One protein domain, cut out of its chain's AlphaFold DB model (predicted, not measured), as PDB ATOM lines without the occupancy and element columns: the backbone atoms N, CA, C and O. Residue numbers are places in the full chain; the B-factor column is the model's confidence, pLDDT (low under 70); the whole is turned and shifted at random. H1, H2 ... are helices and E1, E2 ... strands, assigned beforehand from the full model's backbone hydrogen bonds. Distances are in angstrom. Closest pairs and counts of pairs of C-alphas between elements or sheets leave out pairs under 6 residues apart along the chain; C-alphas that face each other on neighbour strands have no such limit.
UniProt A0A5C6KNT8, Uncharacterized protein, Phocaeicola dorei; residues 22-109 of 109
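This is residues 22 to 109 of the 109 residues of an uncharacterized protein of Phocaeicola dorei (UniProt A0A5C6KNT8). A twisted, curled sheet of four strands makes one wall of an elongated domain, and two helices, H1 and H2, pack over one of its faces while the other face is bare. The two helices run opposite ways and touch each other over that face, at a steep tilt of 47 degrees. The printed part has 88 residues with two named helices and four named strands, in the order E1, H1, E2, H2, E3, E4 along the chain; the sheet's order is E2, E1, E3, E4, antiparallel throughout. The class is mixed, helices and strands, in two layers, that is, helices on one face of a sheet. The whole is compact, with a radius of gyration of the C-alphas of 12.6 A and spans of 38 by 21 by 19 A.

E1, residues 22 to 33, begins with C-alpha 22 at (404.614, 90.979, 79.010) and is 31.9 A long from first to last C-alpha. H1, residues 36 to 50, measures 21.8 A, and E2, residues 56 to 60, 14.1 A. H2, residues 63 to 81, is 26.4 A long and begins with C-alpha 63 at (404.486, 91.132, 72.737). E3, residues 88 to 96, is also 26.4 A long. E4, residues 101 to 108, measures 20.4 A and ends with C-alpha 108 at (381.260, 79.612, 77.401).

E1 is an inner strand, antiparallel to E2 at 145 degrees, with N 24 and O 57 2.8 A apart, within hydrogen-bond range. On its other side E1 is antiparallel to E3 at 165 degrees, with N 29 and O 91 at 2.9 A. E3 and E4 form a hairpin, antiparallel at 164 degrees, with N 92 and O 106 at 2.9 A. The edge strands E2 and E4 are apart. H1 is on the sheet at a height over the sheet of 8.9 A, over E1 and E3, and runs along the strands, at 25 degrees to E1 on the local plane; its closest C-alphas to E1 are those of Glu 43 and Gly 27, 7.3 A apart. H2 is on the same face; its closest C-alphas to E4 are those of Lys 71 and Tyr 104, 6.1 A apart. H1 and H2 touch, their closest C-alphas being those of Ala 49 and Ala 73, 5.2 A apart. E2, H2 and E3 form a split strand-helix-strand unit, two strands running the same way with E1 between them in the sheet, and its crossover is right-handed. In H2 every O i to N i+4 pair is within hydrogen-bond range, in H1 10 of 11.

The two C-alphas farthest apart are those of Ser 34 and Ser 62, 39.3 A. The printed part has no cut and ends at Glu 109, the chain's last residue. The link from H2 to E3, 6 residues, is short; the others are tight. The mean pLDDT of the printed part is 94.6, and no printed residue is under 70.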
ATOM      1  N   VAL A  22     405.995  90.688  79.395       95.69
ATOM      2  CA  VAL A  22     404.614  90.979  79.010       95.69
ATOM      3  C   VAL A  22     403.688  90.436  80.085       95.69
ATOM      4  O   VAL A  22     403.686  89.241  80.375       95.69
ATOM      5  N   THR A  23     402.944  91.331  80.725       97.69
ATOM      6  CA  THR A  23     402.053  91.020  81.842       97.69
ATOM      7  C   THR A  23     400.620  90.919  81.354       97.69
ATOM      8  O   THR A  23     400.134  91.780  80.620       97.69
ATOM      9  N   TYR A  24     399.933  89.892  81.829       98.31
ATOM     10  CA  TYR A  24     398.551  89.600  81.511       98.31
ATOM     11  C   TYR A  24     397.715  89.500  82.777       98.31
ATOM     12  O   TYR A  24     398.216  89.168  83.853       98.31
ATOM     13  N   GLU A  25     396.424  89.753  82.622       98.31
ATOM     14  CA  GLU A  25     395.409  89.502  83.632       98.31
ATOM     15  C   GLU A  25     394.233  88.789  82.972       98.31
ATOM     16  O   GLU A  25     393.731  89.236  81.940       98.31
ATOM     17  N   MET A  26     393.830  87.654  83.536       97.94
ATOM     18  CA  MET A  26     392.686  86.882  83.062       97.94
ATOM     19  C   MET A  26     391.532  86.911  84.054       97.94
ATOM     20  O   MET A  26     391.742  86.982  85.266       97.94
ATOM     21  N   GLY A  27     390.311  86.794  83.544       96.88
ATOM     22  CA  GLY A  27     389.124  86.750  84.382       96.88
ATOM     23  C   GLY A  27     387.826  86.765  83.591       96.88
ATOM     24  O   GLY A  27     387.812  86.726  82.363       96.88
ATOM     25  N   PHE A  28     386.719  86.824  84.327       96.50
ATOM     26  CA  PHE A  28     385.383  86.917  83.751       96.50
ATOM     27  C   PHE A  28     385.028  88.376  83.468       96.50
ATOM     28  O   PHE A  28     385.014  89.193  84.390       96.50
ATOM     29  N   SER A  29     384.703  88.692  82.216       95.88
ATOM     30  CA  SER A  29     384.179  90.007  81.831       95.88
ATOM     31  C   SER A  29     382.651  90.074  81.935       95.88
ATOM     32  O   SER A  29     382.094  91.146  82.163       95.88
ATOM     33  N   SER A  30     381.971  88.927  81.828       95.12
ATOM     34  CA  SER A  30     380.530  88.795  82.055       95.12
ATOM     35  C   SER A  30     380.183  87.417  82.618       95.12
ATOM     36  O   SER A  30     380.802  86.412  82.256       95.12
ATOM     37  N   ILE A  31     379.191  87.373  83.510       93.81
ATOM     38  CA  ILE A  31     378.673  86.152  84.135       93.81
ATOM     39  C   ILE A  31     377.146  86.230  84.125       93.81
ATOM     40  O   ILE A  31     376.551  87.015  84.861       93.81
ATOM     41  N   GLU A  32     376.515  85.372  83.332       91.06
ATOM     42  CA  GLU A  32     375.065  85.194  83.263       91.06
ATOM     43  C   GLU A  32     374.701  83.801  83.791       91.06
ATOM     44  O   GLU A  32     374.247  82.912  83.072       91.06
ATOM     45  N   SER A  33     374.961  83.592  85.083       84.12
ATOM     46  CA  SER A  33     374.669  82.347  85.796       84.12
ATOM     47  C   SER A  33     374.512  82.582  87.299       84.12
ATOM     48  O   SER A  33     375.061  83.531  87.859       84.12
ATOM     49  N   SER A  34     373.800  81.678  87.973       74.31
ATOM     50  CA  SER A  34     373.756  81.574  89.435       74.31
ATOM     51  C   SER A  34     374.779  80.579  90.015       74.31
ATOM     52  O   SER A  34     374.915  80.495  91.237       74.31
ATOM     53  N   SER A  35     375.508  79.830  89.174       78.88
ATOM     54  CA  SER A  35     376.463  78.796  89.595       78.88
ATOM     55  C   SER A  35     377.871  79.356  89.830       78.88
ATOM     56  O   SER A  35     378.550  79.782  88.895       78.88
ATOM     57  N   MET A  36     378.352  79.294  91.079       81.69
ATOM     58  CA  MET A  36     379.741  79.640  91.429       81.69
ATOM     59  C   MET A  36     380.742  78.501  91.161       81.69
ATOM     60  O   MET A  36     381.946  78.746  91.102       81.69
ATOM     61  N   THR A  37     380.284  77.254  91.006       88.25
ATOM     62  CA  THR A  37     381.170  76.095  90.771       88.25
ATOM     63  C   THR A  37     381.781  76.097  89.374       88.25
ATOM     64  O   THR A  37     382.916  75.652  89.183       88.25
ATOM     65  N   ASP A  38     381.037  76.631  88.410       92.88
ATOM     66  CA  ASP A  38     381.424  76.715  87.006       92.88
ATOM     67  C   ASP A  38     382.590  77.705  86.859       92.88
ATOM     68  O   ASP A  38     383.586  77.384  86.213       92.88
ATOM     69  N   LEU A  39     382.549  78.827  87.596       93.12
ATOM     70  CA  LEU A  39     383.610  79.842  87.619       93.12
ATOM     71  C   LEU A  39     384.972  79.243  87.986       93.12
ATOM     72  O   LEU A  39     385.944  79.387  87.247       93.12
ATOM     73  N   GLY A  40     385.034  78.507  89.098       93.31
ATOM     74  CA  GLY A  40     386.276  77.872  89.539       93.31
ATOM     75  C   GLY A  40     386.755  76.773  88.586       93.31
ATOM     76  O   GLY A  40     387.948  76.495  88.506       93.31
ATOM     77  N   THR A  41     385.852  76.126  87.849       94.75
ATOM     78  CA  THR A  41     386.216  75.102  86.859       94.75
ATOM     79  C   THR A  41     386.803  75.733  85.601       94.75
ATOM     80  O   THR A  41     387.886  75.326  85.181       94.75
ATOM     81  N   ILE A  42     386.155  76.771  85.073       95.56
ATOM     82  CA  ILE A  42     386.622  77.548  83.921       95.56
ATOM     83  C   ILE A  42     387.986  78.180  84.219       95.56
ATOM     84  O   ILE A  42     388.941  77.974  83.470       95.56
ATOM     85  N   GLU A  43     388.121  78.886  85.346       96.12
ATOM     86  CA  GLU A  43     389.371  79.556  85.718       96.12
ATOM     87  C   GLU A  43     390.530  78.556  85.856       96.12
ATOM     88  O   GLU A  43     391.638  78.809  85.381       96.12
ATOM     89  N   ARG A  44     390.278  77.379  86.451       96.31
ATOM     90  CA  ARG A  44     391.286  76.314  86.558       96.31
ATOM     91  C   ARG A  44     391.712  75.764  85.201       96.31
ATOM     92  O   ARG A  44     392.895  75.468  85.047       96.31
ATOM     93  N   ALA A  45     390.797  75.620  84.244       96.94
ATOM     94  CA  ALA A  45     391.134  75.141  82.905       96.94
ATOM     95  C   ALA A  45     392.105  76.103  82.201       96.94
ATOM     96  O   ALA A  45     393.148  75.671  81.709       96.94
ATOM     97  N   TYR A  46     391.830  77.410  82.251       97.94
ATOM     98  CA  TYR A  46     392.729  78.422  81.690       97.94
ATOM     99  C   TYR A  46     394.067  78.498  82.436       97.94
ATOM    100  O   TYR A  46     395.116  78.461  81.795       97.94
ATOM    101  N   LYS A  47     394.060  78.504  83.779       98.12
ATOM    102  CA  LYS A  47     395.281  78.447  84.610       98.12
ATOM    103  C   LYS A  47     396.174  77.265  84.245       98.12
ATOM    104  O   LYS A  47     397.370  77.430  84.007       98.12
ATOM    105  N   LYS A  48     395.576  76.078  84.134       97.88
ATOM    106  CA  LYS A  48     396.253  74.839  83.741       97.88
ATOM    107  C   LYS A  48     396.851  74.942  82.339       97.88
ATOM    108  O   LYS A  48     398.013  74.589  82.172       97.88
ATOM    109  N   ALA A  49     396.096  75.429  81.353       97.38
ATOM    110  CA  ALA A  49     396.576  75.539  79.976       97.38
ATOM    111  C   ALA A  49     397.706  76.571  79.819       97.38
ATOM    112  O   ALA A  49     398.656  76.342  79.076       97.38
ATOM    113  N   LEU A  50     397.636  77.681  80.559       96.88
ATOM    114  CA  LEU A  50     398.671  78.720  80.590       96.88
ATOM    115  C   LEU A  50     399.895  78.330  81.437       96.88
ATOM    116  O   LEU A  50     400.950  78.951  81.311       96.88
ATOM    117  N   GLY A  51     399.774  77.306  82.288       97.31
ATOM    118  CA  GLY A  51     400.830  76.881  83.209       97.31
ATOM    119  C   GLY A  51     401.047  77.857  84.369       97.31
ATOM    120  O   GLY A  51     402.180  78.037  84.811       97.31
ATOM    121  N   VAL A  52     399.981  78.505  84.845       96.94
ATOM    122  CA  VAL A  52     400.020  79.547  85.887       96.94
ATOM    123  C   VAL A  52     399.091  79.202  87.052       96.94
ATOM    124  O   VAL A  52     398.139  78.440  86.901       96.94
ATOM    125  N   THR A  53     399.352  79.764  88.232       95.12
ATOM    126  CA  THR A  53     398.505  79.576  89.429       95.12
ATOM    127  C   THR A  53     397.648  80.799  89.744       95.12
ATOM    128  O   THR A  53     396.530  80.670  90.244       95.12
ATOM    129  N   GLU A  54     398.154  81.983  89.412       97.12
ATOM    130  CA  GLU A  54     397.503  83.271  89.638       97.12
ATOM    131  C   GLU A  54     396.811  83.768  88.368       97.12
ATOM    132  O   GLU A  54     397.147  83.370  87.253       97.12
ATOM    133  N   SER A  55     395.826  84.648  88.540       96.06
ATOM    134  CA  SER A  55     395.083  85.245  87.419       96.06
ATOM    135  C   SER A  55     395.862  86.376  86.743       96.06
ATOM    136  O   SER A  55     395.616  86.693  85.583       96.06
ATOM    137  N   LYS A  56     396.853  86.937  87.443       97.56
ATOM    138  CA  LYS A  56     397.850  87.849  86.889       97.56
ATOM    139  C   LYS A  56     399.171  87.111  86.708       97.56
ATOM    140  O   LYS A  56     399.669  86.509  87.658       97.56
ATOM    141  N   PHE A  57     399.737  87.161  85.509       97.38
ATOM    142  CA  PHE A  57     400.938  86.405  85.154       97.38
ATOM    143  C   PHE A  57     401.783  87.142  84.114       97.38
ATOM    144  O   PHE A  57     401.333  88.109  83.499       97.38
ATOM    145  N   THR A  58     403.019  86.685  83.921       96.44
ATOM    146  CA  THR A  58     403.990  87.327  83.032       96.44
ATOM    147  C   THR A  58     404.689  86.282  82.172       96.44
ATOM    148  O   THR A  58     405.045  85.210  82.662       96.44
ATOM    149  N   PHE A  59     404.907  86.615  80.903       94.44
ATOM    150  CA  PHE A  59     405.778  85.870  80.002       94.44
ATOM    151  C   PHE A  59     406.956  86.735  79.555       94.44
ATOM    152  O   PHE A  59     406.853  87.959  79.478       94.44
ATOM    153  N   GLU A  60     408.080  86.080  79.290       93.19
ATOM    154  CA  GLU A  60     409.266  86.694  78.696       93.19
ATOM    155  C   GLU A  60     409.241  86.477  77.181       93.19
ATOM    156  O   GLU A  60     408.975  85.364  76.723       93.19
ATOM    157  N   GLY A  61     409.510  87.537  76.421       91.19
ATOM    158  CA  GLY A  61     409.535  87.521  74.958       91.19
ATOM    159  C   GLY A  61     408.922  88.787  74.369       91.19
ATOM    160  O   GLY A  61     408.501  89.688  75.100       91.19
ATOM    161  N   SER A  62     408.848  88.874  73.043       91.81
ATOM    162  CA  SER A  62     408.145  89.987  72.403       91.81
ATOM    163  C   SER A  62     406.638  89.922  72.685       91.81
ATOM    164  O   SER A  62     406.071  88.855  72.946       91.81
ATOM    165  N   VAL A  63     405.952  91.066  72.587       92.50
ATOM    166  CA  VAL A  63     404.486  91.132  72.737       92.50
ATOM    167  C   VAL A  63     403.779  90.172  71.779       92.50
ATOM    168  O   VAL A  63     402.863  89.475  72.199       92.50
ATOM    169  N   ASN A  64     404.221  90.084  70.522       93.38
ATOM    170  CA  ASN A  64     403.591  89.204  69.537       93.38
ATOM    171  C   ASN A  64     403.759  87.719  69.884       93.38
ATOM    172  O   ASN A  64     402.797  86.961  69.772       93.38
ATOM    173  N   GLU A  65     404.954  87.300  70.303       94.94
ATOM    174  CA  GLU A  65     405.207  85.908  70.696       94.94
ATOM    175  C   GLU A  65     404.415  85.531  71.948       94.94
ATOM    176  O   GLU A  65     403.788  84.472  71.995       94.94
ATOM    177  N   CYS A  66     404.394  86.416  72.950       96.00
ATOM    178  CA  CYS A  66     403.644  86.193  74.180       96.00
ATOM    179  C   CYS A  66     402.131  86.159  73.916       96.00
ATOM    180  O   CYS A  66     401.445  85.265  74.413       96.00
ATOM    181  N   ASP A  67     401.613  87.069  73.085       97.25
ATOM    182  CA  ASP A  67     400.197  87.099  72.714       97.25
ATOM    183  C   ASP A  67     399.795  85.833  71.953       97.25
ATOM    184  O   ASP A  67     398.715  85.288  72.192       97.25
ATOM    185  N   GLN A  68     400.656  85.333  71.061       97.75
ATOM    186  CA  GLN A  68     400.406  84.078  70.353       97.75
ATOM    187  C   GLN A  68     400.403  82.886  71.316       97.75
ATOM    188  O   GLN A  68     399.471  82.086  71.291       97.75
ATOM    189  N   ARG A  69     401.376  82.815  72.234       97.25
ATOM    190  CA  ARG A  69     401.427  81.777  73.273       97.25
ATOM    191  C   ARG A  69     400.168  81.766  74.141       97.25
ATOM    192  O   ARG A  69     399.648  80.692  74.442       97.25
ATOM    193  N   VAL A  70     399.673  82.942  74.539       98.00
ATOM    194  CA  VAL A  70     398.417  83.074  75.294       98.00
ATOM    195  C   VAL A  70     397.246  82.530  74.481       98.00
ATOM    196  O   VAL A  70     396.487  81.718  75.000       98.00
ATOM    197  N   LYS A  71     397.114  82.917  73.206       98.19
ATOM    198  CA  LYS A  71     396.032  82.435  72.333       98.19
ATOM    199  C   LYS A  71     396.050  80.919  72.161       98.19
ATOM    200  O   LYS A  71     394.997  80.300  72.274       98.19
ATOM    201  N   ASP A  72     397.218  80.324  71.939       98.00
ATOM    202  CA  ASP A  72     397.352  78.876  71.728       98.00
ATOM    203  C   ASP A  72     396.989  78.082  72.998       98.00
ATOM    204  O   ASP A  72     396.260  77.083  72.947       98.00
ATOM    205  N   ALA A  73     397.444  78.556  74.163       97.56
ATOM    206  CA  ALA A  73     397.089  77.976  75.455       97.56
ATOM    207  C   ALA A  73     395.586  78.119  75.745       97.56
ATOM    208  O   ALA A  73     394.920  77.141  76.089       97.56
ATOM    209  N   CYS A  74     395.026  79.313  75.556       97.81
ATOM    210  CA  CYS A  74     393.604  79.567  75.754       97.81
ATOM    211  C   CYS A  74     392.727  78.747  74.798       97.81
ATOM    212  O   CYS A  74     391.735  78.181  75.247       97.81
ATOM    213  N   GLY A  75     393.124  78.582  73.533       97.38
ATOM    214  CA  GLY A  75     392.426  77.713  72.580       97.38
ATOM    215  C   GLY A  75     392.436  76.235  72.994       97.38
ATOM    216  O   GLY A  75     391.472  75.508  72.754       97.38
ATOM    217  N   SER A  76     393.485  75.786  73.691       95.31
ATOM    218  CA  SER A  76     393.524  74.437  74.273       95.31
ATOM    219  C   SER A  76     392.534  74.286  75.436       95.31
ATOM    220  O   SER A  76     391.845  73.271  75.526       95.31
ATOM    221  N   ALA A  77     392.417  75.305  76.299       96.12
ATOM    222  CA  ALA A  77     391.399  75.335  77.351       96.12
ATOM    223  C   ALA A  77     389.978  75.399  76.764       96.12
ATOM    224  O   ALA A  77     389.089  74.698  77.238       96.12
ATOM    225  N   GLU A  78     389.768  76.176  75.700       94.56
ATOM    226  CA  GLU A  78     388.495  76.269  74.975       94.56
ATOM    227  C   GLU A  78     387.991  74.897  74.524       94.56
ATOM    228  O   GLU A  78     386.835  74.541  74.751       94.56
ATOM    229  N   ALA A  79     388.875  74.102  73.911       94.25
ATOM    230  CA  ALA A  79     388.546  72.765  73.441       94.25
ATOM    231  C   ALA A  79     388.134  71.827  74.591       94.25
ATOM    232  O   ALA A  79     387.216  71.024  74.419       94.25
ATOM    233  N   GLU A  80     388.767  71.949  75.766       91.75
ATOM    234  CA  GLU A  80     388.380  71.218  76.984       91.75
ATOM    235  C   GLU A  80     386.979  71.662  77.455       91.75
ATOM    236  O   GLU A  80     386.100  70.826  77.682       91.75
ATOM    237  N   LEU A  81     386.729  72.974  77.518       94.00
ATOM    238  CA  LEU A  81     385.490  73.555  78.051       94.00
ATOM    239  C   LEU A  81     384.266  73.347  77.144       94.00
ATOM    240  O   LEU A  81     383.166  73.148  77.657       94.00
ATOM    241  N   LYS A  82     384.440  73.312  75.816       91.50
ATOM    242  CA  LYS A  82     383.360  73.050  74.839       91.50
ATOM    243  C   LYS A  82     382.724  71.667  74.959       91.50
ATOM    244  O   LYS A  82     381.642  71.437  74.431       91.50
ATOM    245  N   SER A  83     383.401  70.728  75.616       87.75
ATOM    246  CA  SER A  83     382.880  69.374  75.838       87.75
ATOM    247  C   SER A  83     381.980  69.256  77.076       87.75
ATOM    248  O   SER A  83     381.426  68.189  77.336       87.75
ATOM    249  N   THR A  84     381.836  70.343  77.840       89.44
ATOM    250  CA  THR A  84     381.087  70.399  79.099       89.44
ATOM    251  C   THR A  84     379.787  71.179  78.909       89.44
ATOM    252  O   THR A  84     379.756  72.149  78.163       89.44
ATOM    253  N   THR A  85     378.711  70.764  79.582       90.00
ATOM    254  CA  THR A  85     377.462  71.537  79.664       90.00
ATOM    255  C   THR A  85     377.522  72.487  80.856       90.00
ATOM    256  O   THR A  85     377.800  72.040  81.971       90.00
ATOM    257  N   TRP A  86     377.233  73.766  80.630       92.19
ATOM    258  CA  TRP A  86     377.361  74.825  81.631       92.19
ATOM    259  C   TRP A  86     376.002  75.291  82.160       92.19
ATOM    260  O   TRP A  86     374.973  75.153  81.499       92.19
ATOM    261  N   ASN A  87     375.972  75.836  83.380       89.94
ATOM    262  CA  ASN A  87     374.741  76.312  84.024       89.94
ATOM    263  C   ASN A  87     374.497  77.808  83.778       89.94
ATOM    264  O   ASN A  87     374.001  78.525  84.653       89.94
ATOM    265  N   GLY A  88     374.885  78.293  82.606       91.75
ATOM    266  CA  GLY A  88     374.734  79.677  82.184       91.75
ATOM    267  C   GLY A  88     375.833  80.083  81.218       91.75
ATOM    268  O   GLY A  88     376.630  79.251  80.787       91.75
ATOM    269  N   THR A  89     375.864  81.372  80.906       93.88
ATOM    270  CA  THR A  89     376.795  81.927  79.926       93.88
ATOM    271  C   THR A  89     377.892  82.710  80.639       93.88
ATOM    272  O   THR A  89     377.621  83.556  81.492       93.88
ATOM    273  N   TYR A  90     379.150  82.450  80.293       94.94
ATOM    274  CA  TYR A  90     380.314  83.104  80.889       94.94
ATOM    275  C   TYR A  90     381.193  83.675  79.789       94.94
ATOM    276  O   TYR A  90     381.556  82.964  78.860       94.94
ATOM    277  N   THR A  91     381.582  84.942  79.895       96.31
ATOM    278  CA  THR A  91     382.606  85.510  79.010       96.31
ATOM    279  C   THR A  91     383.919  85.581  79.769       96.31
ATOM    280  O   THR A  91     384.004  86.246  80.803       96.31
ATOM    281  N   PHE A  92     384.927  84.867  79.274       96.94
ATOM    282  CA  PHE A  92     386.263  84.828  79.854       96.94
ATOM    283  C   PHE A  92     387.256  85.539  78.939       96.94
ATOM    284  O   PHE A  92     387.280  85.292  77.733       96.94
ATOM    285  N   GLU A  93     388.089  86.397  79.518       98.31
ATOM    286  CA  GLU A  93     389.030  87.236  78.782       98.31
ATOM    287  C   GLU A  93     390.439  87.164  79.358       98.31
ATOM    288  O   GLU A  93     390.640  86.935  80.551       98.31
ATOM    289  N   VAL A  94     391.418  87.407  78.486       98.44
ATOM    290  CA  VAL A  94     392.815  87.637  78.858       98.44
ATOM    291  C   VAL A  94     393.258  88.986  78.299       98.44
ATOM    292  O   VAL A  94     393.339  89.179  77.083       98.44
ATOM    293  N   LEU A  95     393.548  89.923  79.198       98.38
ATOM    294  CA  LEU A  95     393.999  91.279  78.906       98.38
ATOM    295  C   LEU A  95     395.526  91.342  78.960       98.38
ATOM    296  O   LEU A  95     396.127  91.006  79.976       98.38
ATOM    297  N   ASN A  96     396.156  91.829  77.895       97.44
ATOM    298  CA  ASN A  96     397.559  92.230  77.915       97.44
ATOM    299  C   ASN A  96     397.667  93.628  78.534       97.44
ATOM    300  O   ASN A  96     397.209  94.610  77.946       97.44
ATOM    301  N   LEU A  97     398.282  93.726  79.711       95.75
ATOM    302  CA  LEU A  97     398.410  94.980  80.455       95.75
ATOM    303  C   LEU A  97     399.450  95.931  79.844       95.75
ATOM    304  O   LEU A  97     399.350  97.139  80.041       95.75
ATOM    305  N   ASN A  98     400.416  95.424  79.073       92.06
ATOM    306  CA  ASN A  98     401.410  96.259  78.390       92.06
ATOM    307  C   ASN A  98     400.783  97.036  77.226       92.06
ATOM    308  O   ASN A  98     401.155  98.180  76.976       92.06
ATOM    309  N   THR A  99     399.839  96.422  76.506       94.31
ATOM    310  CA  THR A  99     399.165  97.046  75.353       94.31
ATOM    311  C   THR A  99     397.745  97.518  75.650       94.31
ATOM    312  O   THR A  99     397.150  98.200  74.818       94.31
ATOM    313  N   SER A 100     397.203  97.170  76.822       95.12
ATOM    314  CA  SER A 100     395.793  97.366  77.189       95.12
ATOM    315  C   SER A 100     394.812  96.740  76.183       95.12
ATOM    316  O   SER A 100     393.725  97.271  75.959       95.12
ATOM    317  N   LYS A 101     395.197  95.626  75.545       96.88
ATOM    318  CA  LYS A 101     394.370  94.916  74.556       96.88
ATOM    319  C   LYS A 101     393.904  93.572  75.090       96.88
ATOM    320  O   LYS A 101     394.698  92.820  75.650       96.88
ATOM    321  N   VAL A 102     392.636  93.245  74.853       98.00
ATOM    322  CA  VAL A 102     392.124  91.887  75.054       98.00
ATOM    323  C   VAL A 102     392.721  90.996  73.968       98.00
ATOM    324  O   VAL A 102     392.481  91.196  72.779       98.00
ATOM    325  N   VAL A 103     393.559  90.051  74.381       97.81
ATOM    326  CA  VAL A 103     394.294  89.147  73.483       97.81
ATOM    327  C   VAL A 103     393.477  87.900  73.172       97.81
ATOM    328  O   VAL A 103     393.621  87.319  72.095       97.81
ATOM    329  N   TYR A 104     392.599  87.522  74.098       98.31
ATOM    330  CA  TYR A 104     391.704  86.385  73.980       98.31
ATOM    331  C   TYR A 104     390.375  86.697  74.677       98.31
ATOM    332  O   TYR A 104     390.380  87.261  75.770       98.31
ATOM    333  N   SER A 105     389.259  86.330  74.046       97.88
ATOM    334  CA  SER A 105     387.904  86.449  74.594       97.88
ATOM    335  C   SER A 105     387.080  85.269  74.091       97.88
ATOM    336  O   SER A 105     387.095  84.977  72.891       97.88
ATOM    337  N   PHE A 106     386.405  84.571  74.999       97.44
ATOM    338  CA  PHE A 106     385.590  83.408  74.665       97.44
ATOM    339  C   PHE A 106     384.315  83.368  75.503       97.44
ATOM    340  O   PHE A 106     384.350  83.585  76.717       97.44
ATOM    341  N   VAL A 107     383.201  83.065  74.836       96.31
ATOM    342  CA  VAL A 107     381.894  82.847  75.457       96.31
ATOM    343  C   VAL A 107     381.709  81.350  75.676       96.31
ATOM    344  O   VAL A 107     381.819  80.559  74.743       96.31
ATOM    345  N   ILE A 108     381.452  80.978  76.922       94.50
ATOM    346  CA  ILE A 108     381.260  79.612  77.401       94.50
ATOM    347  C   ILE A 108     379.774  79.461  77.709       94.50
ATOM    348  O   ILE A 108     379.250  80.229  78.517       94.50
ATOM    349  N   GLU A 109     379.118  78.503  77.063       88.88
ATOM    350  CA  GLU A 109     377.679  78.217  77.156       88.88
ATOM    351  C   GLU A 109     377.407  76.710  77.063       88.88
ATOM    352  O   GLU A 109     378.227  76.001  76.429       88.88
TER     353      GLU A 109